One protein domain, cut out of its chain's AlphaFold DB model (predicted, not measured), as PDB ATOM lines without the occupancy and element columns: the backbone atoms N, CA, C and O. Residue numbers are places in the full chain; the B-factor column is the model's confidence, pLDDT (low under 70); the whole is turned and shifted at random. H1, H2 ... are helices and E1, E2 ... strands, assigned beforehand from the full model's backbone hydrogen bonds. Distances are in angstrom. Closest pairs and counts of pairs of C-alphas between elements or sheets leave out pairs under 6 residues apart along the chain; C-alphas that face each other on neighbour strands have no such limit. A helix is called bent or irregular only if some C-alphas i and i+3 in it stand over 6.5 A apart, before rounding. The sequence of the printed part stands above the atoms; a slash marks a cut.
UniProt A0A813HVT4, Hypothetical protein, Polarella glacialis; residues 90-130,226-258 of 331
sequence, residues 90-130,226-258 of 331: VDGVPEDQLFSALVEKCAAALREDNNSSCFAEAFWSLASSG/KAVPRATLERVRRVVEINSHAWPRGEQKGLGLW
ATOM      1  N   VAL A  90     -16.966  37.140 -35.209       95.19
ATOM      2  CA  VAL A  90     -17.094  36.785 -33.795       95.19
ATOM      3  C   VAL A  90     -16.868  35.293 -33.621       95.19
ATOM      4  O   VAL A  90     -17.414  34.484 -34.367       95.19
ATOM      5  N   ASP A  91     -16.088  34.944 -32.607       95.00
ATOM      6  CA  ASP A  91     -15.872  33.582 -32.149       95.00
ATOM      7  C   ASP A  91     -15.633  33.545 -30.629       95.00
ATOM      8  O   ASP A  91     -15.760  34.560 -29.940       95.00
ATOM      9  N   GLY A  92     -15.377  32.351 -30.086       92.81
ATOM     10  CA  GLY A  92     -15.123  32.156 -28.653       92.81
ATOM     11  C   GLY A  92     -16.348  32.347 -27.748       92.81
ATOM     12  O   GLY A  92     -16.219  32.288 -26.527       92.81
ATOM     13  N   VAL A  93     -17.531  32.550 -28.331       93.88
ATOM     14  CA  VAL A  93     -18.822  32.618 -27.633       93.88
ATOM     15  C   VAL A  93     -19.657  31.366 -27.933       93.88
ATOM     16  O   VAL A  93     -19.414  30.705 -28.947       93.88
ATOM     17  N   PRO A  94     -20.637  31.012 -27.079       94.81
ATOM     18  CA  PRO A  94     -21.574  29.927 -27.364       94.81
ATOM     19  C   PRO A  94     -22.247  30.073 -28.740       94.81
ATOM     20  O   PRO A  94     -22.545  31.186 -29.174       94.81
ATOM     21  N   GLU A  95     -22.489  28.951 -29.433       93.12
ATOM     22  CA  GLU A  95     -22.995  28.953 -30.819       93.12
ATOM     23  C   GLU A  95     -24.334  29.699 -30.957       93.12
ATOM     24  O   GLU A  95     -24.552  30.426 -31.925       93.12
ATOM     25  N   ASP A  96     -25.202  29.593 -29.952       94.81
ATOM     26  CA  ASP A  96     -26.491  30.284 -29.868       94.81
ATOM     27  C   ASP A  96     -26.368  31.809 -29.675       94.81
ATOM     28  O   ASP A  96     -27.343  32.535 -29.866       94.81
ATOM     29  N   GLN A  97     -25.174  32.310 -29.344       95.75
ATOM     30  CA  GLN A  97     -24.886  33.731 -29.119       95.75
ATOM     31  C   GLN A  97     -24.078  34.382 -30.246       95.75
ATOM     32  O   GLN A  97     -24.019  35.612 -30.304       95.75
ATOM     33  N   LEU A  98     -23.498  33.595 -31.161       95.38
ATOM     34  CA  LEU A  98     -22.663  34.099 -32.262       95.38
ATOM     35  C   LEU A  98     -23.368  35.184 -33.081       95.38
ATOM     36  O   LEU A  98     -22.782  36.224 -33.379       95.38
ATOM     37  N   PHE A  99     -24.643  34.962 -33.411       95.94
ATOM     38  CA  PHE A  99     -25.432  35.901 -34.201       95.94
ATOM     39  C   PHE A  99     -25.620  37.246 -33.492       95.94
ATOM     40  O   PHE A  99     -25.283  38.292 -34.048       95.94
ATOM     41  N   SER A 100     -26.117  37.227 -32.252       95.50
ATOM     42  CA  SER A 100     -26.349  38.443 -31.464       95.50
ATOM     43  C   SER A 100     -25.051  39.220 -31.247       95.50
ATOM     44  O   SER A 100     -25.019  40.432 -31.445       95.50
ATOM     45  N   ALA A 101     -23.962  38.517 -30.933       95.31
ATOM     46  CA  ALA A 101     -22.659  39.133 -30.741       95.31
ATOM     47  C   ALA A 101     -22.112  39.771 -32.034       95.31
ATOM     48  O   ALA A 101     -21.531  40.856 -31.988       95.31
ATOM     49  N   LEU A 102     -22.332  39.154 -33.204       95.69
ATOM     50  CA  LEU A 102     -21.943  39.743 -34.490       95.69
ATOM     51  C   LEU A 102     -22.763  40.998 -34.819       95.69
ATOM     52  O   LEU A 102     -22.195  41.991 -35.278       95.69
ATOM     53  N   VAL A 103     -24.073  40.985 -34.551       95.25
ATOM     54  CA  VAL A 103     -24.952  42.157 -34.714       95.25
ATOM     55  C   VAL A 103     -24.477  43.318 -33.844       95.25
ATOM     56  O   VAL A 103     -24.326  44.434 -34.341       95.25
ATOM     57  N   GLU A 104     -24.193  43.061 -32.569       92.88
ATOM     58  CA  GLU A 104     -23.684  44.076 -31.645       92.88
ATOM     59  C   GLU A 104     -22.328  44.627 -32.088       92.88
ATOM     60  O   GLU A 104     -22.142  45.844 -32.106       92.88
ATOM     61  N   LYS A 105     -21.409  43.756 -32.522       92.94
ATOM     62  CA  LYS A 105     -20.101  44.161 -33.050       92.94
ATOM     63  C   LYS A 105     -20.236  45.080 -34.267       92.94
ATOM     64  O   LYS A 105     -19.572  46.112 -34.324       92.94
ATOM     65  N   CYS A 106     -21.123  44.754 -35.210       92.31
ATOM     66  CA  CYS A 106     -21.373  45.594 -36.387       92.31
ATOM     67  C   CYS A 106     -22.029  46.931 -36.014       92.31
ATOM     68  O   CYS A 106     -21.646  47.977 -36.534       92.31
ATOM     69  N   ALA A 107     -22.996  46.920 -35.092       91.38
ATOM     70  CA  ALA A 107     -23.661  48.132 -34.623       91.38
ATOM     71  C   ALA A 107     -22.698  49.069 -33.871       91.38
ATOM     72  O   ALA A 107     -22.780  50.288 -34.026       91.38
ATOM     73  N   ALA A 108     -21.778  48.508 -33.082       89.25
ATOM     74  CA  ALA A 108     -20.732  49.264 -32.401       89.25
ATOM     75  C   ALA A 108     -19.769  49.920 -33.402       89.25
ATOM     76  O   ALA A 108     -19.548  51.125 -33.301       89.25
ATOM     77  N   ALA A 109     -19.296  49.169 -34.403       87.69
ATOM     78  CA  ALA A 109     -18.427  49.694 -35.459       87.69
ATOM     79  C   ALA A 109     -19.088  50.856 -36.225       87.69
ATOM     80  O   ALA A 109     -18.513  51.932 -36.355       87.69
ATOM     81  N   LEU A 110     -20.356  50.700 -36.630       86.62
ATOM     82  CA  LEU A 110     -21.112  51.766 -37.306       86.62
ATOM     83  C   LEU A 110     -21.278  53.032 -36.454       86.62
ATOM     84  O   LEU A 110     -21.342  54.137 -36.993       86.62
ATOM     85  N   ARG A 111     -21.378  52.880 -35.129       85.69
ATOM     86  CA  ARG A 111     -21.502  54.008 -34.198       85.69
ATOM     87  C   ARG A 111     -20.193  54.778 -34.061       85.69
ATOM     88  O   ARG A 111     -20.234  56.001 -33.974       85.69
ATOM     89  N   GLU A 112     -19.068  54.074 -33.992       83.31
ATOM     90  CA  GLU A 112     -17.737  54.686 -33.872       83.31
ATOM     91  C   GLU A 112     -17.357  55.458 -35.143       83.31
ATOM     92  O   GLU A 112     -16.746  56.522 -35.064       83.31
ATOM     93  N   ASP A 113     -17.828  54.988 -36.297       76.75
ATOM     94  CA  ASP A 113     -17.425  55.493 -37.607       76.75
ATOM     95  C   ASP A 113     -18.234  56.690 -38.140       76.75
ATOM     96  O   ASP A 113     -17.973  57.160 -39.251       76.75
ATOM     97  N   ASN A 114     -19.232  57.192 -37.399       71.44
ATOM     98  CA  ASN A 114     -20.120  58.292 -37.828       71.44
ATOM     99  C   ASN A 114     -20.671  58.134 -39.271       71.44
ATOM    100  O   ASN A 114     -20.941  59.128 -39.944       71.44
ATOM    101  N   ASN A 115     -20.848  56.896 -39.755       63.62
ATOM    102  CA  ASN A 115     -21.249  56.554 -41.130       63.62
ATOM    103  C   ASN A 115     -20.325  57.035 -42.276       63.62
ATOM    104  O   ASN A 115     -20.725  56.902 -43.430       63.62
ATOM    105  N   SER A 116     -19.118  57.555 -42.022       57.38
ATOM    106  CA  SER A 116     -18.228  58.066 -43.088       57.38
ATOM    107  C   SER A 116     -17.008  57.183 -43.375       57.38
ATOM    108  O   SER A 116     -16.063  57.639 -44.019       57.38
ATOM    109  N   SER A 117     -16.971  55.959 -42.847       71.44
ATOM    110  CA  SER A 117     -15.845  55.038 -43.013       71.44
ATOM    111  C   SER A 117     -16.063  54.047 -44.159       71.44
ATOM    112  O   SER A 117     -17.192  53.740 -44.554       71.44
ATOM    113  N   CYS A 118     -14.962  53.449 -44.616       68.38
ATOM    114  CA  CYS A 118     -14.983  52.308 -45.527       68.38
ATOM    115  C   CYS A 118     -15.762  51.104 -44.965       68.38
ATOM    116  O   CYS A 118     -16.312  50.327 -45.743       68.38
ATOM    117  N   PHE A 119     -15.859  50.953 -43.634       76.69
ATOM    118  CA  PHE A 119     -16.694  49.926 -43.012       76.69
ATOM    119  C   PHE A 119     -18.171  50.216 -43.251       76.69
ATOM    120  O   PHE A 119     -18.890  49.329 -43.697       76.69
ATOM    121  N   ALA A 120     -18.633  51.441 -42.981       76.19
ATOM    122  CA  ALA A 120     -20.036  51.801 -43.161       76.19
ATOM    123  C   ALA A 120     -20.466  51.661 -44.627       76.19
ATOM    124  O   ALA A 120     -21.525  51.100 -44.899       76.19
ATOM    125  N   GLU A 121     -19.628  52.092 -45.571       76.50
ATOM    126  CA  GLU A 121     -19.882  51.915 -47.005       76.50
ATOM    127  C   GLU A 121     -19.936  50.435 -47.406       76.50
ATOM    128  O   GLU A 121     -20.909  50.006 -48.028       76.50
ATOM    129  N   ALA A 122     -18.938  49.635 -47.009       73.69
ATOM    130  CA  ALA A 122     -18.886  48.204 -47.315       73.69
ATOM    131  C   ALA A 122     -19.974  47.390 -46.598       73.69
ATOM    132  O   ALA A 122     -20.385  46.340 -47.082       73.69
ATOM    133  N   PHE A 123     -20.437  47.846 -45.436       80.19
ATOM    134  CA  PHE A 123     -21.526  47.219 -44.701       80.19
ATOM    135  C   PHE A 123     -22.872  47.561 -45.339       80.19
ATOM    136  O   PHE A 123     -23.689  46.678 -45.592       80.19
ATOM    137  N   TRP A 124     -23.124  48.841 -45.628       82.31
ATOM    138  CA  TRP A 124     -24.399  49.262 -46.198       82.31
ATOM    139  C   TRP A 124     -24.558  48.882 -47.661       82.31
ATOM    140  O   TRP A 124     -25.690  48.675 -48.097       82.31
ATOM    141  N   SER A 125     -23.468  48.692 -48.404       77.88
ATOM    142  CA  SER A 125     -23.552  48.098 -49.731       77.88
ATOM    143  C   SER A 125     -24.242  46.730 -49.676       77.88
ATOM    144  O   SER A 125     -25.073  46.457 -50.542       77.88
ATOM    145  N   LEU A 126     -24.021  45.919 -48.632       75.00
ATOM    146  CA  LEU A 126     -24.694  44.625 -48.428       75.00
ATOM    147  C   LEU A 126     -26.206  44.742 -48.210       75.00
ATOM    148  O   LEU A 126     -26.931  43.785 -48.458       75.00
ATOM    149  N   ALA A 127     -26.694  45.902 -47.765       73.69
ATOM    150  CA  ALA A 127     -28.127  46.159 -47.662       73.69
ATOM    151  C   ALA A 127     -28.747  46.501 -49.027       73.69
ATOM    152  O   ALA A 127     -29.897  46.164 -49.284       73.69
ATOM    153  N   SER A 128     -27.990  47.160 -49.908       66.12
ATOM    154  CA  SER A 128     -28.493  47.676 -51.189       66.12
ATOM    155  C   SER A 128     -28.474  46.660 -52.337       66.12
ATOM    156  O   SER A 128     -28.806  47.018 -53.462       66.12
ATOM    157  N   SER A 129     -28.076  45.403 -52.108       55.97
ATOM    158  CA  SER A 129     -28.005  44.372 -53.161       55.97
ATOM    159  C   SER A 129     -29.368  44.006 -53.761       55.97
ATOM    160  O   SER A 129     -29.398  43.453 -54.856       55.97
ATOM    161  N   GLY A 130     -30.471  44.300 -53.061       49.09
ATOM    162  CA  GLY A 130     -31.838  43.967 -53.483       49.09
ATOM    163  C   GLY A 130     -32.665  45.132 -54.028       49.09
ATOM    164  O   GLY A 130     -33.749  44.896 -54.554       49.09
ATOM    165  N   LYS A 226     -23.678  56.469 -26.303       79.56
ATOM    166  CA  LYS A 226     -25.020  56.721 -26.862       79.56
ATOM    167  C   LYS A 226     -25.613  55.396 -27.365       79.56
ATOM    168  O   LYS A 226     -24.936  54.642 -28.075       79.56
ATOM    169  N   ALA A 227     -26.857  55.111 -26.978       84.44
ATOM    170  CA  ALA A 227     -27.578  53.928 -27.433       84.44
ATOM    171  C   ALA A 227     -27.743  53.962 -28.963       84.44
ATOM    172  O   ALA A 227     -28.038  55.014 -29.532       84.44
ATOM    173  N   VAL A 228     -27.545  52.819 -29.628       83.56
ATOM    174  CA  VAL A 228     -27.786  52.690 -31.073       83.56
ATOM    175  C   VAL A 228     -29.297  52.790 -31.317       83.56
ATOM    176  O   VAL A 228     -30.053  52.089 -30.637       83.56
ATOM    177  N   PRO A 229     -29.773  53.633 -32.253       89.75
ATOM    178  CA  PRO A 229     -31.195  53.706 -32.570       89.75
ATOM    179  C   PRO A 229     -31.754  52.328 -32.942       89.75
ATOM    180  O   PRO A 229     -31.142  51.592 -33.717       89.75
ATOM    181  N   ARG A 230     -32.942  51.984 -32.429       90.19
ATOM    182  CA  ARG A 230     -33.574  50.673 -32.660       90.19
ATOM    183  C   ARG A 230     -33.699  50.327 -34.149       90.19
ATOM    184  O   ARG A 230     -33.363  49.216 -34.537       90.19
ATOM    185  N   ALA A 231     -34.099  51.294 -34.976       87.25
ATOM    186  CA  ALA A 231     -34.209  51.115 -36.425       87.25
ATOM    187  C   ALA A 231     -32.861  50.763 -37.082       87.25
ATOM    188  O   ALA A 231     -32.798  49.924 -37.978       87.25
ATOM    189  N   THR A 232     -31.759  51.359 -36.612       85.44
ATOM    190  CA  THR A 232     -30.409  51.014 -37.079       85.44
ATOM    191  C   THR A 232     -30.057  49.582 -36.695       85.44
ATOM    192  O   THR A 232     -29.562  48.840 -37.537       85.44
ATOM    193  N   LEU A 233     -30.349  49.171 -35.458       90.00
ATOM    194  CA  LEU A 233     -30.073  47.813 -34.986       90.00
ATOM    195  C   LEU A 233     -30.864  46.755 -35.770       90.00
ATOM    196  O   LEU A 233     -30.306  45.728 -36.145       90.00
ATOM    197  N   GLU A 234     -32.139  47.017 -36.062       90.62
ATOM    198  CA  GLU A 234     -32.976  46.144 -36.896       90.62
ATOM    199  C   GLU A 234     -32.412  46.026 -38.323       90.62
ATOM    200  O   GLU A 234     -32.308  44.921 -38.860       90.62
ATOM    201  N   ARG A 235     -31.942  47.135 -38.910       87.88
ATOM    202  CA  ARG A 235     -31.296  47.125 -40.231       87.88
ATOM    203  C   ARG A 235     -29.974  46.346 -40.228       87.88
ATOM    204  O   ARG A 235     -29.733  45.565 -41.144       87.88
ATOM    205  N   VAL A 236     -29.140  46.514 -39.197       90.62
ATOM    206  CA  VAL A 236     -27.896  45.742 -39.014       90.62
ATOM    207  C   VAL A 236     -28.204  44.255 -38.890       90.62
ATOM    208  O   VAL A 236     -27.584  43.446 -39.576       90.62
ATOM    209  N   ARG A 237     -29.194  43.894 -38.065       93.62
ATOM    210  CA  ARG A 237     -29.632  42.509 -37.882       93.62
ATOM    211  C   ARG A 237     -29.995  41.854 -39.212       93.62
ATOM    212  O   ARG A 237     -29.519  40.756 -39.474       93.62
ATOM    213  N   ARG A 238     -30.761  42.548 -40.060       89.12
ATOM    214  CA  ARG A 238     -31.152  42.057 -41.390       89.12
ATOM    215  C   ARG A 238     -29.941  41.805 -42.291       89.12
ATOM    216  O   ARG A 238     -29.846  40.752 -42.911       89.12
ATOM    217  N   VAL A 239     -28.991  42.742 -42.332       89.69
ATOM    218  CA  VAL A 239     -27.751  42.580 -43.116       89.69
ATOM    219  C   VAL A 239     -26.954  41.371 -42.628       89.69
ATOM    220  O   VAL A 239     -26.521  40.563 -43.449       89.69
ATOM    221  N   VAL A 240     -26.790  41.221 -41.312       93.00
ATOM    222  CA  VAL A 240     -26.057  40.095 -40.715       93.00
ATOM    223  C   VAL A 240     -26.757  38.767 -40.996       93.00
ATOM    224  O   VAL A 240     -26.102  37.793 -41.344       93.00
ATOM    225  N   GLU A 241     -28.081  38.709 -40.889       91.00
ATOM    226  CA  GLU A 241     -28.860  37.490 -41.128       91.00
ATOM    227  C   GLU A 241     -28.708  36.939 -42.544       91.00
ATOM    228  O   GLU A 241     -28.606  35.725 -42.714       91.00
ATOM    229  N   ILE A 242     -28.638  37.828 -43.535       87.50
ATOM    230  CA  ILE A 242     -28.545  37.456 -44.948       87.50
ATOM    231  C   ILE A 242     -27.100  37.142 -45.356       87.50
ATOM    232  O   ILE A 242     -26.871  36.228 -46.140       87.50
ATOM    233  N   ASN A 243     -26.127  37.905 -44.846       90.38
ATOM    234  CA  ASN A 243     -24.760  37.913 -45.382       90.38
ATOM    235  C   ASN A 243     -23.719  37.258 -44.463       90.38
ATOM    236  O   ASN A 243     -22.532  37.259 -44.796       90.38
ATOM    237  N   SER A 244     -24.110  36.766 -43.283       93.44
ATOM    238  CA  SER A 244     -23.156  36.117 -42.385       93.44
ATOM    239  C   SER A 244     -22.848  34.687 -42.809       93.44
ATOM    240  O   SER A 244     -23.737  33.908 -43.145       93.44
ATOM    241  N   HIS A 245     -21.567  34.335 -42.749       92.44
ATOM    242  CA  HIS A 245     -21.094  32.982 -43.002       92.44
ATOM    243  C   HIS A 245     -20.493  32.406 -41.725       92.44
ATOM    244  O   HIS A 245     -19.742  33.068 -41.001       92.44
ATOM    245  N   ALA A 246     -20.842  31.154 -41.443       92.44
ATOM    246  CA  ALA A 246     -20.155  30.394 -40.419       92.44
ATOM    247  C   ALA A 246     -18.794  29.956 -40.967       92.44
ATOM    248  O   ALA A 246     -18.715  29.489 -42.105       92.44
ATOM    249  N   TRP A 247     -17.744  30.056 -40.156       92.12
ATOM    250  CA  TRP A 247     -16.441  29.496 -40.508       92.12
ATOM    251  C   TRP A 247     -15.977  28.484 -39.454       92.12
ATOM    252  O   TRP A 247     -16.248  28.656 -38.257       92.12
ATOM    253  N   PRO A 248     -15.294  27.406 -39.872       87.94
ATOM    254  CA  PRO A 248     -14.770  26.412 -38.947       87.94
ATOM    255  C   PRO A 248     -13.509  26.926 -38.232       87.94
ATOM    256  O   PRO A 248     -12.583  27.428 -38.868       87.94
ATOM    257  N   ARG A 249     -13.435  26.731 -36.909       80.00
ATOM    258  CA  ARG A 249     -12.250  26.990 -36.072       80.00
ATOM    259  C   ARG A 249     -11.967  25.773 -35.184       80.00
ATOM    260  O   ARG A 249     -12.194  25.782 -33.975       80.00
ATOM    261  N   GLY A 250     -11.484  24.694 -35.800       84.50
ATOM    262  CA  GLY A 250     -11.323  23.407 -35.117       84.50
ATOM    263  C   GLY A 250     -12.686  22.830 -34.728       84.50
ATOM    264  O   GLY A 250     -13.532  22.631 -35.594       84.50
ATOM    265  N   GLU A 251     -12.903  22.590 -33.434       84.50
ATOM    266  CA  GLU A 251     -14.200  22.143 -32.896       84.50
ATOM    267  C   GLU A 251     -15.198  23.294 -32.685       84.50
ATOM    268  O   GLU A 251     -16.390  23.056 -32.490       84.50
ATOM    269  N   GLN A 252     -14.729  24.544 -32.720       83.00
ATOM    270  CA  GLN A 252     -15.562  25.728 -32.537       83.00
ATOM    271  C   GLN A 252     -16.026  26.297 -33.881       83.00
ATOM    272  O   GLN A 252     -15.396  26.100 -34.925       83.00
ATOM    273  N   LYS A 253     -17.128  27.049 -33.842       89.75
ATOM    274  CA  LYS A 253     -17.638  27.824 -34.976       89.75
ATOM    275  C   LYS A 253     -17.456  29.307 -34.697       89.75
ATOM    276  O   LYS A 253     -17.692  29.757 -33.577       89.75
ATOM    277  N   GLY A 254     -17.069  30.049 -35.723       94.88
ATOM    278  CA  GLY A 254     -17.212  31.498 -35.746       94.88
ATOM    279  C   GLY A 254     -18.321  31.925 -36.704       94.88
ATOM    280  O   GLY A 254     -18.774  31.128 -37.530       94.88
ATOM    281  N   LEU A 255     -18.749  33.183 -36.602       95.56
ATOM    282  CA  LEU A 255     -19.693  33.815 -37.527       95.56
ATOM    283  C   LEU A 255     -19.206  35.199 -37.961       95.56
ATOM    284  O   LEU A 255     -18.840  36.023 -37.116       95.56
ATOM    285  N   GLY A 256     -19.147  35.456 -39.270       95.06
ATOM    286  CA  GLY A 256     -18.543  36.680 -39.803       95.06
ATOM    287  C   GLY A 256     -19.158  37.174 -41.108       95.06
ATOM    288  O   GLY A 256     -20.052  36.542 -41.661       95.06
ATOM    289  N   LEU A 257     -18.680  38.326 -41.581       92.94
ATOM    290  CA  LEU A 257     -19.113  38.999 -42.808       92.94
ATOM    291  C   LEU A 257     -17.942  39.157 -43.778       92.94
ATOM    292  O   LEU A 257     -16.918  39.730 -43.409       92.94
ATOM    293  N   TRP A 258     -18.121  38.742 -45.033       91.50
ATOM    294  CA  TRP A 258     -17.144  38.917 -46.115       91.50
ATOM    295  C   TRP A 258     -17.823  39.594 -47.308       91.50
ATOM    296  O   TRP A 258     -18.463  38.916 -48.111       91.50
TER     297      TRP A 258
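What this domain is: This is residues 90 to 130 and 226 to 258 of the 331 residues of the protein "Hypothetical protein" of Polarella glacialis (UniProt A0A813HVT4). One long helix, H1, runs along the length of the domain, with the two-stranded hairpin of E1 and E2 packed along its first part, E2 being the strand nearer to it, and with H3 crossing it steeply at residues 99 to 107. The short helix H2 sits toward the other end of the domain from the hairpin's turn, where the backbone folds back after H1. The printed part has 74 residues, with three named helices and two named strands in the order H1, H2, H3, E1, E2, and the sheet, of order E1 - E2, is antiparallel. The class is mixed, helices and strands, with 40 residues in the helices and 12 in the strands. The whole is compact, with a radius of gyration of the C-alphas of 12.6 A, and the C-alphas span 37 by 28 by 19 A along their three main axes.

How they stand to each other: H1, residues 95 to 112, is irregular, for C-alphas 96 and 99 are 7.2 A apart, and its line is a rough one. A tight link of 5 residues joins it to H2, residues 118 to 125. H1 and H2 touch only at the corner by their link, and only just, with 3 pairs of C-alphas within 8 A; H1 takes part with residues 109 to 110 alone, and the closest C-alphas are those of Leu 110 and Ala 120, 6.0 A apart. Their lines stand at a steep tilt of 63 degrees, and they run opposite ways. Beyond the cut comes H3, residues 230 to 243. It touches residues 99 to 107 of H1, with 11 pairs of C-alphas within 8 A, the closest being those of Val 103 and Arg 237, 5.7 A apart. H1 and H3 run opposite ways at a steep tilt of 57 degrees. H2 and H3 are close but not clearly touching: their closest C-alphas, those of Phe 123 and Val 239, are 7.9 A apart, and their lines stand about perpendicular, at 79 degrees. Every O i to N i+4 pair is within hydrogen-bond range in H2 and H3, and 12 of 14 are in H1. A tight link with no residues between joins H3 to E1, residues 244 to 249, and a tight link of 2 residues leads on to E2, residues 252 to 257. The two strands form a hairpin, antiparallel, with 147 degrees between their N-to-C directions. N 245 and O 256 are 2.9 A apart and N 254 and O 247 are 3.0 A apart, both within hydrogen-bond range. The closest C-alphas of H1 and E2 are those of Leu 98 and Leu 255, 6.1 A apart, while H1 and E1 are near each other, with 5 pairs of C-alphas within 10 A. H2 is apart from E1 and from E2.

Where its parts are: Residues 90 to 94 come before H1, which begins at C-alpha 95 at (-22.995, 28.953, -30.819) and measures 26.4 A from first to last C-alpha. H2 measures 10.4 A. H3 begins at C-alpha 230 at (-33.574, 50.673, -32.660) and measures 20.1 A. E1 measures 15.6 A and E2 17.2 A, and E2 ends at C-alpha 257 at (-19.113, 38.999, -42.808).

The domain as a whole: The C-alphas farthest apart, those of Ser 116 and Glu 251, are 37.6 A apart. Residues 131 to 225 are not printed, and the gap from C-alpha 130 to C-alpha 226 is 30.3 A; the link from H2 to H3 runs across this cut. Of the links that are printed whole, none is long. The mean pLDDT of the printed part is 85.8, and the values under 70 are at residues 115 to 116, residue 118 and residues 128 to 130.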